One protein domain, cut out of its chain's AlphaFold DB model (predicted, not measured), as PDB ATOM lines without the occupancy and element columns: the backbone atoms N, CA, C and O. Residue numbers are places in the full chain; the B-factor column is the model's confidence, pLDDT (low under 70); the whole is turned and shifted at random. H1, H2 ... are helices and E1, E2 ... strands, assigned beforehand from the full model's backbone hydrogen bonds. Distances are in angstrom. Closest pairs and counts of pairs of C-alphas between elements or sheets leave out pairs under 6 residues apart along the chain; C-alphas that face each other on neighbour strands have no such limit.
ATOM      1  N   VAL A   2     162.706 170.275 190.040       48.31
ATOM      2  CA  VAL A   2     164.004 169.780 189.508       48.31
ATOM      3  C   VAL A   2     165.077 170.876 189.336       48.31
ATOM      4  O   VAL A   2     166.261 170.636 189.544       48.31
ATOM      5  N   TRP A   3     164.671 172.108 189.011       32.19
ATOM      6  CA  TRP A   3     165.597 173.230 188.800       32.19
ATOM      7  C   TRP A   3     166.281 173.717 190.091       32.19
ATOM      8  O   TRP A   3     167.466 174.028 190.070       32.19
ATOM      9  N   PHE A   4     165.564 173.702 191.223       40.84
ATOM     10  CA  PHE A   4     166.119 174.053 192.537       40.84
ATOM     11  C   PHE A   4     167.164 173.033 192.990       40.84
ATOM     12  O   PHE A   4     168.263 173.424 193.362       40.84
ATOM     13  N   VAL A   5     166.882 171.735 192.822       54.00
ATOM     14  CA  VAL A   5     167.842 170.656 193.118       54.00
ATOM     15  C   VAL A   5     169.144 170.846 192.329       54.00
ATOM     16  O   VAL A   5     170.227 170.745 192.896       54.00
ATOM     17  N   CYS A   6     169.069 171.208 191.043       51.66
ATOM     18  CA  CYS A   6     170.260 171.491 190.236       51.66
ATOM     19  C   CYS A   6     171.071 172.705 190.722       51.66
ATOM     20  O   CYS A   6     172.285 172.727 190.523       51.66
ATOM     21  N   ILE A   7     170.434 173.714 191.322       57.25
ATOM     22  CA  ILE A   7     171.123 174.896 191.860       57.25
ATOM     23  C   ILE A   7     171.779 174.569 193.195       57.25
ATOM     24  O   ILE A   7     172.944 174.907 193.378       57.25
ATOM     25  N   THR A   8     171.079 173.878 194.093       55.44
ATOM     26  CA  THR A   8     171.628 173.458 195.388       55.44
ATOM     27  C   THR A   8     172.817 172.519 195.186       55.44
ATOM     28  O   THR A   8     173.872 172.743 195.772       55.44
ATOM     29  N   VAL A   9     172.720 171.554 194.263       58.09
ATOM     30  CA  VAL A   9     173.846 170.676 193.895       58.09
ATOM     31  C   VAL A   9     174.995 171.471 193.264       58.09
ATOM     32  O   VAL A   9     176.147 171.242 193.608       58.09
ATOM     33  N   LYS A  10     174.717 172.456 192.396       55.09
ATOM     34  CA  LYS A  10     175.769 173.336 191.855       55.09
ATOM     35  C   LYS A  10     176.426 174.197 192.932       55.09
ATOM     36  O   LYS A  10     177.633 174.352 192.881       55.09
ATOM     37  N   LYS A  11     175.685 174.727 193.912       55.72
ATOM     38  CA  LYS A  11     176.263 175.456 195.055       55.72
ATOM     39  C   LYS A  11     177.157 174.533 195.887       55.72
ATOM     40  O   LYS A  11     178.287 174.903 196.169       55.72
ATOM     41  N   ILE A  12     176.701 173.317 196.191       54.44
ATOM     42  CA  ILE A  12     177.496 172.319 196.923       54.44
ATOM     43  C   ILE A  12     178.761 171.921 196.156       54.44
ATOM     44  O   ILE A  12     179.727 171.589 196.819       54.44
ATOM     45  N   LEU A  13     178.769 171.979 194.812       51.84
ATOM     46  CA  LEU A  13     179.897 171.666 193.911       51.84
ATOM     47  C   LEU A  13     180.755 172.884 193.481       51.84
ATOM     48  O   LEU A  13     181.684 172.715 192.697       51.84
ATOM     49  N   LEU A  14     180.454 174.103 193.947       49.09
ATOM     50  CA  LEU A  14     181.174 175.335 193.567       49.09
ATOM     51  C   LEU A  14     181.917 176.023 194.728       49.09
ATOM     52  O   LEU A  14     182.543 177.056 194.500       49.09
ATOM     53  N   PHE A  15     181.843 175.500 195.955       45.44
ATOM     54  CA  PHE A  15     182.459 176.113 197.136       45.44
ATOM     55  C   PHE A  15     183.682 175.341 197.642       45.44
ATOM     56  O   PHE A  15     183.674 174.120 197.735       45.44
ATOM     57  N   GLU A  16     184.710 176.091 198.048       43.34
ATOM     58  CA  GLU A  16     186.051 175.646 198.478       43.34
ATOM     59  C   GLU A  16     186.083 174.696 199.695       43.34
ATOM     60  O   GLU A  16     187.155 174.294 200.142       43.34
ATOM     61  N   THR A  17     184.927 174.321 200.241       52.28
ATOM     62  CA  THR A  17     184.779 173.412 201.380       52.28
ATOM     63  C   THR A  17     184.152 172.080 200.987       52.28
ATOM     64  O   THR A  17     183.530 171.453 201.837       52.28
ATOM     65  N   HIS A  18     184.289 171.621 199.737       54.12
ATOM     66  CA  HIS A  18     183.890 170.256 199.381       54.12
ATOM     67  C   HIS A  18     184.429 169.241 200.394       54.12
ATOM     68  O   HIS A  18     185.537 169.429 200.915       54.12
ATOM     69  N   PRO A  19     183.683 168.151 200.650       55.25
ATOM     70  CA  PRO A  19     184.276 166.993 201.285       55.25
ATOM     71  C   PRO A  19     185.576 166.676 200.525       55.25
ATOM     72  O   PRO A  19     185.532 166.629 199.287       55.25
ATOM     73  N   PRO A  20     186.736 166.533 201.196       55.38
ATOM     74  CA  PRO A  20     187.958 166.108 200.519       55.38
ATOM     75  C   PRO A  20     187.661 164.883 199.648       55.38
ATOM     76  O   PRO A  20     186.851 164.044 200.050       55.38
ATOM     77  N   GLU A  21     188.262 164.809 198.453       45.03
ATOM     78  CA  GLU A  21     188.006 163.734 197.486       45.03
ATOM     79  C   GLU A  21     188.039 162.363 198.189       45.03
ATOM     80  O   GLU A  21     189.063 161.955 198.733       45.03
ATOM     81  N   GLY A  22     186.887 161.680 198.228       53.56
ATOM     82  CA  GLY A  22     186.720 160.386 198.904       53.56
ATOM     83  C   GLY A  22     186.099 160.415 200.308       53.56
ATOM     84  O   GLY A  22     185.937 159.349 200.897       53.56
ATOM     85  N   SER A  23     185.721 161.576 200.851       61.53
ATOM     86  CA  SER A  23     184.921 161.654 202.084       61.53
ATOM     87  C   SER A  23     183.423 161.734 201.775       61.53
ATOM     88  O   SER A  23     182.968 162.580 201.005       61.53
ATOM     89  N   GLU A  24     182.647 160.823 202.361       71.56
ATOM     90  CA  GLU A  24     181.189 160.822 202.250       71.56
ATOM     91  C   GLU A  24     180.594 161.774 203.295       71.56
ATOM     92  O   GLU A  24     180.953 161.734 204.473       71.56
ATOM     93  N   GLY A  25     179.697 162.659 202.859       86.25
ATOM     94  CA  GLY A  25     178.957 163.526 203.769       86.25
ATOM     95  C   GLY A  25     177.860 162.758 204.512       86.25
ATOM     96  O   GLY A  25     177.257 161.837 203.964       86.25
ATOM     97  N   VAL A  26     177.564 163.164 205.743       92.06
ATOM     98  CA  VAL A  26     176.547 162.541 206.600       92.06
ATOM     99  C   VAL A  26     175.345 163.467 206.741       92.06
ATOM    100  O   VAL A  26     175.464 164.591 207.229       92.06
ATOM    101  N   LEU A  27     174.167 163.005 206.327       93.19
ATOM    102  CA  LEU A  27     172.919 163.749 206.493       93.19
ATOM    103  C   LEU A  27     172.307 163.448 207.866       93.19
ATOM    104  O   LEU A  27     171.994 162.298 208.161       93.19
ATOM    105  N   VAL A  28     172.094 164.485 208.675       95.31
ATOM    106  CA  VAL A  28     171.379 164.398 209.957       95.31
ATOM    107  C   VAL A  28     170.319 165.492 209.978       95.31
ATOM    108  O   VAL A  28     170.634 166.677 209.866       95.31
ATOM    109  N   GLY A  29     169.047 165.102 210.077       93.88
ATOM    110  CA  GLY A  29     167.933 166.036 209.911       93.88
ATOM    111  C   GLY A  29     167.946 166.686 208.524       93.88
ATOM    112  O   GLY A  29     167.907 165.992 207.508       93.88
ATOM    113  N   SER A  30     167.997 168.019 208.480       93.81
ATOM    114  CA  SER A  30     168.091 168.814 207.247       93.81
ATOM    115  C   SER A  30     169.519 169.148 206.823       93.81
ATOM    116  O   SER A  30     169.696 169.758 205.770       93.81
ATOM    117  N   ALA A  31     170.532 168.788 207.611       95.12
ATOM    118  CA  ALA A  31     171.890 169.276 207.417       95.12
ATOM    119  C   ALA A  31     172.847 168.170 206.958       95.12
ATOM    120  O   ALA A  31     172.916 167.088 207.548       95.12
ATOM    121  N   LEU A  32     173.589 168.450 205.886       94.25
ATOM    122  CA  LEU A  32     174.656 167.596 205.374       94.25
ATOM    123  C   LEU A  32     175.974 167.983 206.040       94.25
ATOM    124  O   LEU A  32     176.348 169.147 205.996       94.25
ATOM    125  N   HIS A  33     176.683 167.015 206.606       93.19
ATOM    126  CA  HIS A  33     177.884 167.215 207.411       93.19
ATOM    127  C   HIS A  33     179.104 166.593 206.757       93.19
ATOM    128  O   HIS A  33     178.990 165.544 206.129       93.19
ATOM    129  N   TRP A  34     180.279 167.176 206.953       91.75
ATOM    130  CA  TRP A  34     181.547 166.552 206.577       91.75
ATOM    131  C   TRP A  34     182.698 167.089 207.427       91.75
ATOM    132  O   TRP A  34     182.599 168.131 208.084       91.75
ATOM    133  N   VAL A  35     183.797 166.339 207.430       88.81
ATOM    134  CA  VAL A  35     185.030 166.720 208.115       88.81
ATOM    135  C   VAL A  35     185.898 167.546 207.171       88.81
ATOM    136  O   VAL A  35     186.076 167.187 206.009       88.81
ATOM    137  N   VAL A  36     186.475 168.632 207.680       86.25
ATOM    138  CA  VAL A  36     187.467 169.440 206.963       86.25
ATOM    139  C   VAL A  36     188.761 169.475 207.762       86.25
ATOM    140  O   VAL A  36     188.786 169.887 208.926       86.25
ATOM    141  N   SER A  37     189.854 169.057 207.123       77.94
ATOM    142  CA  SER A  37     191.202 169.165 207.675       77.94
ATOM    143  C   SER A  37     191.753 170.568 207.448       77.94
ATOM    144  O   SER A  37     191.875 171.032 206.314       77.94
ATOM    145  N   GLN A  38     192.135 171.249 208.526       66.06
ATOM    146  CA  GLN A  38     192.855 172.512 208.421       66.06
ATOM    147  C   GLN A  38     194.339 172.220 208.160       66.06
ATOM    148  O   GLN A  38     195.120 172.164 209.096       66.06
ATOM    149  N   LYS A  39     194.700 172.046 206.883       59.09
ATOM    150  CA  LYS A  39     196.064 171.868 206.336       59.09
ATOM    151  C   LYS A  39     196.828 170.592 206.769       59.09
ATOM    152  O   LYS A  39     196.753 170.180 207.916       59.09
ATOM    153  N   PRO A  40     197.643 169.995 205.875       53.31
ATOM    154  CA  PRO A  40     198.466 168.824 206.209       53.31
ATOM    155  C   PRO A  40     199.663 169.130 207.125       53.31
ATOM    156  O   PRO A  40     200.212 168.223 207.739       53.31
ATOM    157  N   GLU A  41     200.102 170.392 207.174       53.19
ATOM    158  CA  GLU A  41     201.367 170.812 207.801       53.19
ATOM    159  C   GLU A  41     201.193 171.451 209.190       53.19
ATOM    160  O   GLU A  41     202.172 171.904 209.781       53.19
ATOM    161  N   SER A  42     199.968 171.528 209.717       52.31
ATOM    162  CA  SER A  42     199.702 172.124 211.029       52.31
ATOM    163  C   SER A  42     198.924 171.187 211.944       52.31
ATOM    164  O   SER A  42     197.985 170.525 211.515       52.31
ATOM    165  N   ASP A  43     199.262 171.216 213.238       55.12
ATOM    166  CA  ASP A  43     198.584 170.525 214.355       55.12
ATOM    167  C   ASP A  43     197.132 171.009 214.603       55.12
ATOM    168  O   ASP A  43     196.569 170.881 215.696       55.12
ATOM    169  N   THR A  44     196.508 171.651 213.617       57.97
ATOM    170  CA  THR A  44     195.156 172.187 213.720       57.97
ATOM    171  C   THR A  44     194.134 171.064 213.625       57.97
ATOM    172  O   THR A  44     194.097 170.294 212.670       57.97
ATOM    173  N   ALA A  45     193.276 170.989 214.644       68.19
ATOM    174  CA  ALA A  45     192.246 169.966 214.758       68.19
ATOM    175  C   ALA A  45     191.276 169.989 213.564       68.19
ATOM    176  O   ALA A  45     190.894 171.055 213.074       68.19
ATOM    177  N   ASN A  46     190.841 168.799 213.146       84.25
ATOM    178  CA  ASN A  46     189.770 168.626 212.169       84.25
ATOM    179  C   ASN A  46     188.501 169.363 212.621       84.25
ATOM    180  O   ASN A  46     188.121 169.286 213.791       84.25
ATOM    181  N   LEU A  47     187.831 170.044 211.693       89.12
ATOM    182  CA  LEU A  47     186.532 170.674 211.922       89.12
ATOM    183  C   LEU A  47     185.401 169.823 211.354       89.12
ATOM    184  O   LEU A  47     185.604 169.085 210.393       89.12
ATOM    185  N   VAL A  48     184.202 169.982 211.913       92.69
ATOM    186  CA  VAL A  48     182.967 169.475 211.308       92.69
ATOM    187  C   VAL A  48     182.180 170.675 210.812       92.69
ATOM    188  O   VAL A  48     181.856 171.578 211.585       92.69
ATOM    189  N   VAL A  49     181.898 170.690 209.519       93.00
ATOM    190  CA  VAL A  49     181.051 171.695 208.876       93.00
ATOM    191  C   VAL A  49     179.760 171.033 208.443       93.00
ATOM    192  O   VAL A  49     179.734 169.837 208.148       93.00
ATOM    193  N   ALA A  50     178.701 171.827 208.418       94.00
ATOM    194  CA  ALA A  50     177.404 171.426 207.926       94.00
ATOM    195  C   ALA A  50     176.891 172.420 206.884       94.00
ATOM    196  O   ALA A  50     177.217 173.607 206.930       94.00
ATOM    197  N   PHE A  51     176.053 171.934 205.980       91.69
ATOM    198  CA  PHE A  51     175.225 172.740 205.097       91.69
ATOM    199  C   PHE A  51     173.769 172.346 205.308       91.69
ATOM    200  O   PHE A  51     173.390 171.201 205.047       91.69
ATOM    201  N   ASP A  52     172.961 173.275 205.810       92.06
ATOM    202  CA  ASP A  52     171.535 173.040 206.011       92.06
ATOM    203  C   ASP A  52     170.788 173.196 204.681       92.06
ATOM    204  O   ASP A  52     170.829 174.242 204.037       92.06
ATOM    205  N   LEU A  53     170.104 172.138 204.251       89.38
ATOM    206  CA  LEU A  53     169.395 172.090 202.972       89.38
ATOM    207  C   LEU A  53     168.095 172.908 202.969       89.38
ATOM    208  O   LEU A  53     167.548 173.170 201.899       89.38
ATOM    209  N   THR A  54     167.583 173.278 204.142       91.38
ATOM    210  CA  THR A  54     166.366 174.081 204.305       91.38
ATOM    211  C   THR A  54     166.695 175.564 204.288       91.38
ATOM    212  O   THR A  54     166.023 176.325 203.595       91.38
ATOM    213  N   THR A  55     167.712 175.983 205.047       91.94
ATOM    214  CA  THR A  55     168.126 177.394 205.109       91.94
ATOM    215  C   THR A  55     169.134 177.765 204.024       91.94
ATOM    216  O   THR A  55     169.297 178.945 203.727       91.94
ATOM    217  N   GLU A  56     169.764 176.774 203.388       90.00
ATOM    218  CA  GLU A  56     170.885 176.939 202.456       90.00
ATOM    219  C   GLU A  56     172.097 177.659 203.082       90.00
ATOM    220  O   GLU A  56     172.824 178.383 202.395       90.00
ATOM    221  N   GLU A  57     172.331 177.457 204.382       87.88
ATOM    222  CA  GLU A  57     173.418 178.092 205.134       87.88
ATOM    223  C   GLU A  57     174.495 177.093 205.568       87.88
ATOM    224  O   GLU A  57     174.221 175.928 205.867       87.88
ATOM    225  N   TYR A  58     175.738 177.578 205.637       89.19
ATOM    226  CA  TYR A  58     176.857 176.826 206.198       89.19
ATOM    227  C   TYR A  58     176.983 177.084 207.691       89.19
ATOM    228  O   TYR A  58     176.899 178.222 208.155       89.19
ATOM    229  N   LEU A  59     177.260 176.022 208.432       90.62
ATOM    230  CA  LEU A  59     177.362 176.052 209.879       90.62
ATOM    231  C   LEU A  59     178.643 175.346 210.302       90.62
ATOM    232  O   LEU A  59     178.947 174.245 209.844       90.62
ATOM    233  N   LEU A  60     179.388 175.972 211.208       92.94
ATOM    234  CA  LEU A  60     180.432 175.270 211.937       92.94
ATOM    235  C   LEU A  60     179.770 174.509 213.082       92.94
ATOM    236  O   LEU A  60     179.147 175.120 213.953       92.94
ATOM    237  N   VAL A  61     179.908 173.188 213.094       95.56
ATOM    238  CA  VAL A  61     179.310 172.369 214.148       95.56
ATOM    239  C   VAL A  61     180.189 172.453 215.395       95.56
ATOM    240  O   VAL A  61     181.397 172.200 215.309       95.56
ATOM    241  N   PRO A  62     179.625 172.796 216.567       95.19
ATOM    242  CA  PRO A  62     180.391 172.790 217.801       95.19
ATOM    243  C   PRO A  62     180.860 171.369 218.106       95.19
ATOM    244  O   PRO A  62     180.098 170.417 217.969       95.19
ATOM    245  N   GLN A  63     182.108 171.224 218.539       93.88
ATOM    246  CA  GLN A  63     182.711 169.929 218.854       93.88
ATOM    247  C   GLN A  63     182.773 169.693 220.367       93.88
ATOM    248  O   GLN A  63     182.848 170.667 221.129       93.88
ATOM    249  N   PRO A  64     182.781 168.427 220.817       93.56
ATOM    250  CA  PRO A  64     183.040 168.117 222.214       93.56
ATOM    251  C   PRO A  64     184.467 168.496 222.615       93.56
ATOM    252  O   PRO A  64     185.373 168.607 221.789       93.56
ATOM    253  N   GLU A  65     184.678 168.638 223.920       90.69
ATOM    254  CA  GLU A  65     186.020 168.768 224.480       90.69
ATOM    255  C   GLU A  65     186.716 167.400 224.469       90.69
ATOM    256  O   GLU A  65     186.438 166.517 225.285       90.69
ATOM    257  N   PHE A  66     187.622 167.205 223.511       88.44
ATOM    258  CA  PHE A  66     188.416 165.982 223.413       88.44
ATOM    259  C   PHE A  66     189.573 165.991 224.419       88.44
ATOM    260  O   PHE A  66     190.271 166.989 224.581       88.44
ATOM    261  N   SER A  67     189.867 164.839 225.030       83.19
ATOM    262  CA  SER A  67     191.007 164.688 225.953       83.19
ATOM    263  C   SER A  67     192.381 164.776 225.268       83.19
ATOM    264  O   SER A  67     193.396 164.978 225.921       83.19
ATOM    265  N   SER A  68     192.424 164.543 223.958       83.38
ATOM    266  CA  SER A  68     193.601 164.654 223.092       83.38
ATOM    267  C   SER A  68     193.111 164.944 221.680       83.38
ATOM    268  O   SER A  68     192.037 164.460 221.324       83.38
ATOM    269  N   LYS A  69     193.893 165.694 220.898       81.44
ATOM    270  CA  LYS A  69     193.626 166.029 219.487       81.44
ATOM    271  C   LYS A  69     194.350 165.110 218.493       81.44
ATOM    272  O   LYS A  69     194.143 165.237 217.294       81.44
ATOM    273  N   ASP A  70     195.162 164.183 218.996       85.81
ATOM    274  CA  ASP A  70     195.909 163.205 218.199       85.81
ATOM    275  C   ASP A  70     195.022 161.996 217.859       85.81
ATOM    276  O   ASP A  70     195.086 160.942 218.499       85.81
ATOM    277  N   PHE A  71     194.092 162.200 216.926       87.25
ATOM    278  CA  PHE A  71     193.205 161.161 216.409       87.25
ATOM    279  C   PHE A  71     192.731 161.483 214.991       87.25
ATOM    280  O   PHE A  71     192.585 162.645 214.606       87.25
ATOM    281  N   HIS A  72     192.392 160.442 214.234       87.38
ATOM    282  CA  HIS A  72     191.637 160.615 212.997       87.38
ATOM    283  C   HIS A  72     190.156 160.788 213.321       87.38
ATOM    284  O   HIS A  72     189.565 159.964 214.024       87.38
ATOM    285  N   MET A  73     189.570 161.878 212.832       89.81
ATOM    286  CA  MET A  73     188.159 162.186 213.027       89.81
ATOM    287  C   MET A  73     187.349 161.625 211.865       89.81
ATOM    288  O   MET A  73     187.672 161.884 210.709       89.81
ATOM    289  N   ASN A  74     186.276 160.909 212.183       90.00
ATOM    290  CA  ASN A  74     185.210 160.607 211.238       90.00
ATOM    291  C   ASN A  74     183.862 161.006 211.850       90.00
ATOM    292  O   ASN A  74     183.766 161.215 213.062       90.00
ATOM    293  N   ILE A  75     182.832 161.115 211.022       93.31
ATOM    294  CA  ILE A  75     181.468 161.421 211.446       93.31
ATOM    295  C   ILE A  75     180.509 160.327 210.988       93.31
ATOM    296  O   ILE A  75     180.803 159.564 210.070       93.31
ATOM    297  N   GLY A  76     179.359 160.257 211.638       93.62
ATOM    298  CA  GLY A  76     178.296 159.324 211.294       93.62
ATOM    299  C   GLY A  76     176.950 159.788 211.828       93.62
ATOM    300  O   GLY A  76     176.836 160.830 212.478       93.62
ATOM    301  N   GLU A  77     175.929 158.996 211.544       95.31
ATOM    302  CA  GLU A  77     174.584 159.162 212.076       95.31
ATOM    303  C   GLU A  77     174.270 157.948 212.954       95.31
ATOM    304  O   GLU A  77     174.587 156.811 212.597       95.31
ATOM    305  N   LEU A  78     173.729 158.201 214.144       92.25
ATOM    306  CA  LEU A  78     173.276 157.165 215.061       92.25
ATOM    307  C   LEU A  78     171.953 157.588 215.706       92.25
ATOM    308  O   LEU A  78     171.926 158.518 216.511       92.25
ATOM    309  N   GLU A  79     170.877 156.868 215.388       94.81
ATOM    310  CA  GLU A  79     169.527 157.084 215.936       94.81
ATOM    311  C   GLU A  79     169.003 158.525 215.756       94.81
ATOM    312  O   GLU A  79     168.437 159.137 216.660       94.81
ATOM    313  N   GLY A  80     169.217 159.095 214.576       94.25
ATOM    314  CA  GLY A  80     168.882 160.467 214.206       94.25
ATOM    315  C   GLY A  80     169.842 161.524 214.756       94.25
ATOM    316  O   GLY A  80     169.610 162.711 214.534       94.25
ATOM    317  N   CYS A  81     170.903 161.131 215.465       96.81
ATOM    318  CA  CYS A  81     171.861 162.048 216.074       96.81
ATOM    319  C   CYS A  81     173.189 162.048 215.310       96.81
ATOM    320  O   CYS A  81     173.683 161.001 214.887       96.81
ATOM    321  N   LEU A  82     173.821 163.218 215.201       97.50
ATOM    322  CA  LEU A  82     175.177 163.321 214.668       97.50
ATOM    323  C   LEU A  82     176.162 162.685 215.651       97.50
ATOM    324  O   LEU A  82     176.134 162.981 216.852       97.50
ATOM    325  N   CYS A  83     177.056 161.843 215.140       96.75
ATOM    326  CA  CYS A  83     178.123 161.241 215.921       96.75
ATOM    327  C   CYS A  83     179.514 161.590 215.379       96.75
ATOM    328  O   CYS A  83     179.706 161.801 214.181       96.75
ATOM    329  N   ILE A  84     180.487 161.667 216.288       95.88
ATOM    330  CA  ILE A  84     181.911 161.818 215.979       95.88
ATOM    331  C   ILE A  84     182.634 160.567 216.465       95.88
ATOM    332  O   ILE A  84     182.514 160.176 217.629       95.88
ATOM    333  N   LEU A  85     183.419 159.970 215.574       93.31
ATOM    334  CA  LEU A  85     184.306 158.857 215.861       93.31
ATOM    335  C   LEU A  85     185.736 159.388 215.949       93.31
ATOM    336  O   LEU A  85     186.299 159.873 214.965       93.31
ATOM    337  N   CYS A  86     186.333 159.278 217.131       93.06
ATOM    338  CA  CYS A  86     187.722 159.648 217.373       93.06
ATOM    339  C   CYS A  86     188.584 158.387 217.343       93.06
ATOM    340  O   CYS A  86     188.618 157.634 218.319       93.06
ATOM    341  N   ASN A  87     189.276 158.151 216.233       90.25
ATOM    342  CA  ASN A  87     190.161 157.007 216.065       90.25
ATOM    343  C   ASN A  87     191.579 157.331 216.566       90.25
ATOM    344  O   ASN A  87     192.377 157.951 215.857       90.25
ATOM    345  N   TYR A  88     191.886 156.888 217.785       89.44
ATOM    346  CA  TYR A  88     193.228 156.921 218.355       89.44
ATOM    347  C   TYR A  88     193.975 155.652 217.929       89.44
ATOM    348  O   TYR A  88     193.722 154.573 218.478       89.44
ATOM    349  N   ILE A  89     194.893 155.791 216.967       85.25
ATOM    350  CA  ILE A  89     195.652 154.682 216.366       85.25
ATOM    351  C   ILE A  89     196.209 153.752 217.451       85.25
ATOM    352  O   ILE A  89     196.882 154.210 218.377       85.25
ATOM    353  N   GLN A  90     195.930 152.447 217.318       84.88
ATOM    354  CA  GLN A  90     196.423 151.379 218.206       84.88
ATOM    355  C   GLN A  90     196.041 151.553 219.687       84.88
ATOM    356  O   GLN A  90     196.670 150.972 220.567       84.88
ATOM    357  N   LYS A  91     195.032 152.376 219.988       88.81
ATOM    358  CA  LYS A  91     194.563 152.603 221.358       88.81
ATOM    359  C   LYS A  91     193.085 152.285 221.463       88.81
ATOM    360  O   LYS A  91     192.695 151.345 222.149       88.81
ATOM    361  N   ARG A  92     192.248 153.094 220.812       92.06
ATOM    362  CA  ARG A  92     190.790 152.990 220.918       92.06
ATOM    363  C   ARG A  92     190.075 153.850 219.886       92.06
ATOM    364  O   ARG A  92     190.646 154.794 219.350       92.06
ATOM    365  N   VAL A  93     188.792 153.576 219.698       91.75
ATOM    366  CA  VAL A  93     187.838 154.482 219.061       91.75
ATOM    367  C   VAL A  93     186.877 154.996 220.123       91.75
ATOM    368  O   VAL A  93     186.194 154.197 220.762       91.75
ATOM    369  N   ASP A  94     186.814 156.311 220.314       95.19
ATOM    370  CA  ASP A  94     185.773 156.933 221.140       95.19
ATOM    371  C   ASP A  94     184.606 157.351 220.237       95.19
ATOM    372  O   ASP A  94     184.829 157.972 219.197       95.19
ATOM    373  N   VAL A  95     183.372 157.037 220.641       95.88
ATOM    374  CA  VAL A  95     182.151 157.451 219.936       95.88
ATOM    375  C   VAL A  95     181.428 158.506 220.760       95.88
ATOM    376  O   VAL A  95     181.020 158.259 221.897       95.88
ATOM    377  N   TRP A  96     181.259 159.685 220.175       97.69
ATOM    378  CA  TRP A  96     180.519 160.805 220.744       97.69
ATOM    379  C   TRP A  96     179.218 161.007 219.986       97.69
ATOM    380  O   TRP A  96     179.208 160.885 218.767       97.69
ATOM    381  N   VAL A  97     178.141 161.348 220.689       97.88
ATOM    382  CA  VAL A  97     176.826 161.631 220.097       97.88
ATOM    383  C   VAL A  97     176.325 162.982 220.589       97.88
ATOM    384  O   VAL A  97     176.362 163.244 221.792       97.88
ATOM    385  N   MET A  98     175.855 163.824 219.670       97.81
ATOM    386  CA  MET A  98     175.215 165.104 219.969       97.81
ATOM    387  C   MET A  98     173.723 164.860 220.188       97.81
ATOM    388  O   MET A  98     172.997 164.599 219.230       97.81
ATOM    389  N   LYS A  99     173.273 164.889 221.447       96.88
ATOM    390  CA  LYS A  99     171.873 164.584 221.788       96.88
ATOM    391  C   LYS A  99     170.904 165.681 221.354       96.88
ATOM    392  O   LYS A  99     169.837 165.369 220.843       96.88
ATOM    393  N   ASP A 100     171.325 166.933 221.494       97.19
ATOM    394  CA  ASP A 100     170.586 168.104 221.032       97.19
ATOM    395  C   ASP A 100     171.402 168.793 219.943       97.19
ATOM    396  O   ASP A 100     172.505 169.294 220.194       97.19
ATOM    397  N   TYR A 101     170.872 168.789 218.721       95.38
ATOM    398  CA  TYR A 101     171.581 169.290 217.551       95.38
ATOM    399  C   TYR A 101     171.992 170.765 217.708       95.38
ATOM    400  O   TYR A 101     171.191 171.611 218.100       95.38
ATOM    401  N   GLY A 102     173.250 171.077 217.392       94.50
ATOM    402  CA  GLY A 102     173.833 172.415 217.509       94.50
ATOM    403  C   GLY A 102     174.212 172.847 218.933       94.50
ATOM    404  O   GLY A 102     174.817 173.906 219.088       94.50
ATOM    405  N   VAL A 103     173.921 172.051 219.967       96.75
ATOM    406  CA  VAL A 103     174.262 172.369 221.365       96.75
ATOM    407  C   VAL A 103     175.569 171.680 221.745       96.75
ATOM    408  O   VAL A 103     175.647 170.455 221.777       96.75
ATOM    409  N   LYS A 104     176.614 172.455 222.059       96.06
ATOM    410  CA  LYS A 104     177.943 171.910 222.385       96.06
ATOM    411  C   LYS A 104     177.905 170.999 223.615       96.06
ATOM    412  O   LYS A 104     178.547 169.954 223.648       96.06
ATOM    413  N   GLU A 105     177.147 171.393 224.624       97.19
ATOM    414  CA  GLU A 105     177.053 170.712 225.913       97.19
ATOM    415  C   GLU A 105     176.267 169.395 225.827       97.19
ATOM    416  O   GLU A 105     176.343 168.582 226.745       97.19
ATOM    417  N   SER A 106     175.536 169.158 224.729       97.25
ATOM    418  CA  SER A 106     174.762 167.928 224.519       97.25
ATOM    419  C   SER A 106     175.617 166.762 224.014       97.25
ATOM    420  O   SER A 106     175.160 165.613 223.987       97.25
ATOM    421  N   TRP A 107     176.867 167.032 223.620       98.12
ATOM    422  CA  TRP A 107     177.800 165.984 223.248       98.12
ATOM    423  C   TRP A 107     178.097 165.080 224.438       98.12
ATOM    424  O   TRP A 107     178.682 165.489 225.439       98.12
ATOM    425  N   THR A 108     177.764 163.806 224.282       97.12
ATOM    426  CA  THR A 108     178.038 162.777 225.280       97.12
ATOM    427  C   THR A 108     178.883 161.679 224.656       97.12
ATOM    428  O   THR A 108     178.574 161.193 223.565       97.12
ATOM    429  N   LYS A 109     179.949 161.258 225.345       97.19
ATOM    430  CA  LYS A 109     180.696 160.060 224.955       97.19
ATOM    431  C   LYS A 109     179.828 158.843 225.252       97.19
ATOM    432  O   LYS A 109     179.545 158.568 226.415       97.19
ATOM    433  N   LEU A 110     179.411 158.135 224.211       95.56
ATOM    434  CA  LEU A 110     178.527 156.983 224.338       95.56
ATOM    435  C   LEU A 110     179.305 155.744 224.794       95.56
ATOM    436  O   LEU A 110     178.915 155.091 225.756       95.56
ATOM    437  N   PHE A 111     180.427 155.445 224.135       93.62
ATOM    438  CA  PHE A 111     181.336 154.367 224.525       93.62
ATOM    439  C   PHE A 111     182.733 154.546 223.914       93.62
ATOM    440  O   PHE A 111     182.948 155.363 223.014       93.62
ATOM    441  N   SER A 112     183.676 153.748 224.411       95.44
ATOM    442  CA  SER A 112     185.029 153.603 223.874       95.44
ATOM    443  C   SER A 112     185.274 152.138 223.527       95.44
ATOM    444  O   SER A 112     185.057 151.263 224.363       95.44
ATOM    445  N   VAL A 113     185.757 151.871 222.319       91.44
ATOM    446  CA  VAL A 113     186.139 150.528 221.866       91.44
ATOM    447  C   VAL A 113     187.655 150.449 221.821       91.44
ATOM    448  O   VAL A 113     188.280 151.204 221.080       91.44
ATOM    449  N   ALA A 114     188.262 149.561 222.606       91.19
ATOM    450  CA  ALA A 114     189.703 149.333 222.543       91.19
ATOM    451  C   ALA A 114     190.095 148.756 221.175       91.19
ATOM    452  O   ALA A 114     189.389 147.907 220.629       91.19
ATOM    453  N   GLN A 115     191.221 149.208 220.629       82.75
ATOM    454  CA  GLN A 115     191.799 148.587 219.441       82.75
ATOM    455  C   GLN A 115     192.841 147.564 219.883       82.75
ATOM    456  O   GLN A 115     193.751 147.944 220.622       82.75
ATOM    457  N   PRO A 116     192.745 146.299 219.438       73.19
ATOM    458  CA  PRO A 116     193.812 145.335 219.654       73.19
ATOM    459  C   PRO A 116     195.107 145.871 219.049       73.19
ATOM    460  O   PRO A 116     195.124 146.317 217.897       73.19
ATOM    461  N   THR A 117     196.197 145.831 219.806       71.44
ATOM    462  CA  THR A 117     197.511 146.109 219.230       71.44
ATOM    463  C   THR A 117     198.007 144.893 218.451       71.44
ATOM    464  O   THR A 117     197.558 143.767 218.664       71.44
ATOM    465  N   VAL A 118     198.985 145.094 217.564       69.00
ATOM    466  CA  VAL A 118     199.664 143.970 216.893       69.00
ATOM    467  C   VAL A 118     200.266 143.011 217.926       69.00
ATOM    468  O   VAL A 118     200.234 141.807 217.723       69.00
ATOM    469  N   ILE A 119     200.743 143.521 219.067       69.62
ATOM    470  CA  ILE A 119     201.259 142.695 220.168       69.62
ATOM    471  C   ILE A 119     200.141 141.837 220.775       69.62
ATOM    472  O   ILE A 119     200.358 140.654 221.017       69.62
ATOM    473  N   ASP A 120     198.940 142.387 220.972       67.56
ATOM    474  CA  ASP A 120     197.795 141.624 221.489       67.56
ATOM    475  C   ASP A 120     197.352 140.529 220.515       67.56
ATOM    476  O   ASP A 120     197.029 139.426 220.943       67.56
ATOM    477  N   LEU A 121     197.384 140.807 219.209       65.69
ATOM    478  CA  LEU A 121     197.074 139.823 218.169       65.69
ATOM    479  C   LEU A 121     198.136 138.720 218.088       65.69
ATOM    480  O   LEU A 121     197.782 137.549 218.039       65.69
ATOM    481  N   LEU A 122     199.423 139.069 218.164       65.88
ATOM    482  CA  LEU A 122     200.518 138.091 218.216       65.88
ATOM    483  C   LEU A 122     200.451 137.225 219.482       65.88
ATOM    484  O   LEU A 122     200.724 136.028 219.433       65.88
ATOM    485  N   ASN A 123     200.060 137.815 220.613       63.78
ATOM    486  CA  ASN A 123     199.835 137.079 221.854       63.78
ATOM    487  C   ASN A 123     198.576 136.204 221.782       63.78
ATOM    488  O   ASN A 123     198.577 135.122 222.357       63.78
ATOM    489  N   LEU A 124     197.521 136.636 221.085       60.94
ATOM    490  CA  LEU A 124     196.333 135.823 220.805       60.94
ATOM    491  C   LEU A 124     196.662 134.658 219.874       60.94
ATOM    492  O   LEU A 124     196.193 133.559 220.135       60.94
ATOM    493  N   ASP A 125     197.495 134.856 218.854       61.81
ATOM    494  CA  ASP A 125     197.982 133.770 218.002       61.81
ATOM    495  C   ASP A 125     198.802 132.768 218.821       61.81
ATOM    496  O   ASP A 125     198.557 131.567 218.740       61.81
ATOM    497  N   ASP A 126     199.702 133.232 219.694       58.91
ATOM    498  CA  ASP A 126     200.453 132.358 220.604       58.91
ATOM    499  C   ASP A 126     199.522 131.641 221.612       58.91
ATOM    500  O   ASP A 126     199.732 130.473 221.942       58.91
ATOM    501  N   PHE A 127     198.439 132.289 222.059       54.84
ATOM    502  CA  PHE A 127     197.436 131.719 222.971       54.84
ATOM    503  C   PHE A 127     196.502 130.704 222.284       54.84
ATOM    504  O   PHE A 127     196.181 129.663 222.861       54.84
ATOM    505  N   LEU A 128     196.096 130.966 221.038       56.91
ATOM    506  CA  LEU A 128     195.254 130.094 220.214       56.91
ATOM    507  C   LEU A 128     196.050 128.899 219.668       56.91
ATOM    508  O   LEU A 128     195.530 127.782 219.648       56.91
ATOM    509  N   LEU A 129     197.330 129.084 219.322       56.41
ATOM    510  CA  LEU A 129     198.246 128.002 218.939       56.41
ATOM    511  C   LEU A 129     198.618 127.102 220.130       56.41
ATOM    512  O   LEU A 129     198.892 125.918 219.934       56.41
ATOM    513  N   LYS A 130     198.568 127.619 221.367       53.62
ATOM    514  CA  LYS A 130     198.762 126.839 222.607       53.62
ATOM    515  C   LYS A 130     197.509 126.099 223.099       53.62
ATOM    516  O   LYS A 130     197.583 125.401 224.107       53.62
ATOM    517  N   GLY A 131     196.394 126.157 222.364       44.94
ATOM    518  CA  GLY A 131     195.322 125.165 222.469       44.94
ATOM    519  C   GLY A 131     194.433 125.254 223.713       44.94
ATOM    520  O   GLY A 131     194.168 124.233 224.346       44.94
TER     521      GLY A 131
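Overview. This is residues 2 to 131 of the 136 residues of an uncharacterized protein of Rhododendron simsii (UniProt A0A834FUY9). Two antiparallel four-stranded sheets meet near their edges like the two walls of an L, E5 to E8 making one wall and E1 to E4 the other, with E1 and E2 beside E5 at the corner. The links of residues 61 to 71 and 99 to 106 lie in the angle between the walls, while H1 and H2 extend from opposite ends, with residues 2 to 7 and 125 to 131 sticking out. The printed part has 130 residues, with two named helices and eight named strands in the order H1 E1 E2 E3 E4 E5 E6 E7 E8 H2, and its class is mixed, helices and strands. The sheets run E5 E6 E7 E8 and E1 E2 E3 E4. The whole is loose, with a radius of gyration of the C-alphas of 18.3 A, and a rod in outline, spanning 66 by 32 by 30 A.

Along the chain. In the sheet with the longest strands, E5 is residues 72 to 78, 18.8 A from first to last C-alpha, and begins at C-alpha 72 at (191.637, 160.615, 212.997). E6 is residues 81 to 88, 22.1 A, E7 is residues 92 to 98, 19.8 A, and E8 is residues 107 to 114, 20.5 A. In the other sheet, E1 is residues 26 to 28, 6.4 A, E2 is residues 31 to 36, 15.6 A, E3 is residues 47 to 52, 16.3 A, and E4 is residues 57 to 60, 10.2 A. H1 is residues 2 to 12, 15.6 A, from C-alpha 2 at (164.004, 169.780, 189.508). H2 is residues 118 to 129, 16.2 A, and ends at C-alpha 129 at (198.246, 128.002, 218.939).

Arrangement. E5, E6, E7 and E8 form a meander, each strand the antiparallel neighbour of the one before, and their sheet is strongly twisted, its C-alphas up to 6.2 A off the best plane. In the hairpin of E5 and E6, N 76 and O 83 are within hydrogen-bond range at 3.0 A. In the hairpin of E6 and E7, N 86 and O 94 are within range at 2.9 A. In the hairpin of E7 and E8, N 95 and O 111 are within range at 2.9 A. E5 is an edge strand, and the closest C-alphas of E5 and E1 are those of Val 26 and Gly 76, 6.0 A apart. The closest C-alphas of E5 and E2 are those of Val 35 and Asn 74, 6.9 A apart. E3 and E5 are apart, but only just, at 8.2 A. E1, E2, E3 and E4 form a second meander. In this sheet, N 26 and O 33 of the hairpin E1 and E2 are within range at 2.8 A. N 34 and O 49 of the hairpin E2 and E3 are within range at 3.0 A, and N 50 and O 59 of the hairpin E3 and E4 at 2.8 A. H1 is not on either sheet, and neither is H2; the two helices are apart. In H1 and H2 every O i to N i+4 pair is within hydrogen-bond range.

Size, cuts and confidence. The two C-alphas farthest apart, those of Trp 3 and Lys 130, are 66.3 A from each other. Without the stretches that stand free, the body of 117 residues spans 53 by 32 by 23 A. The printed part has no cut. The links H1 to E1 and E4 to E5 are long, with 13 and 11 residues between the elements. The mean pLDDT of the printed part is 79.3, and residues 2 to 23, 38 to 45 and 118 to 131 hold the 44 residues under 70.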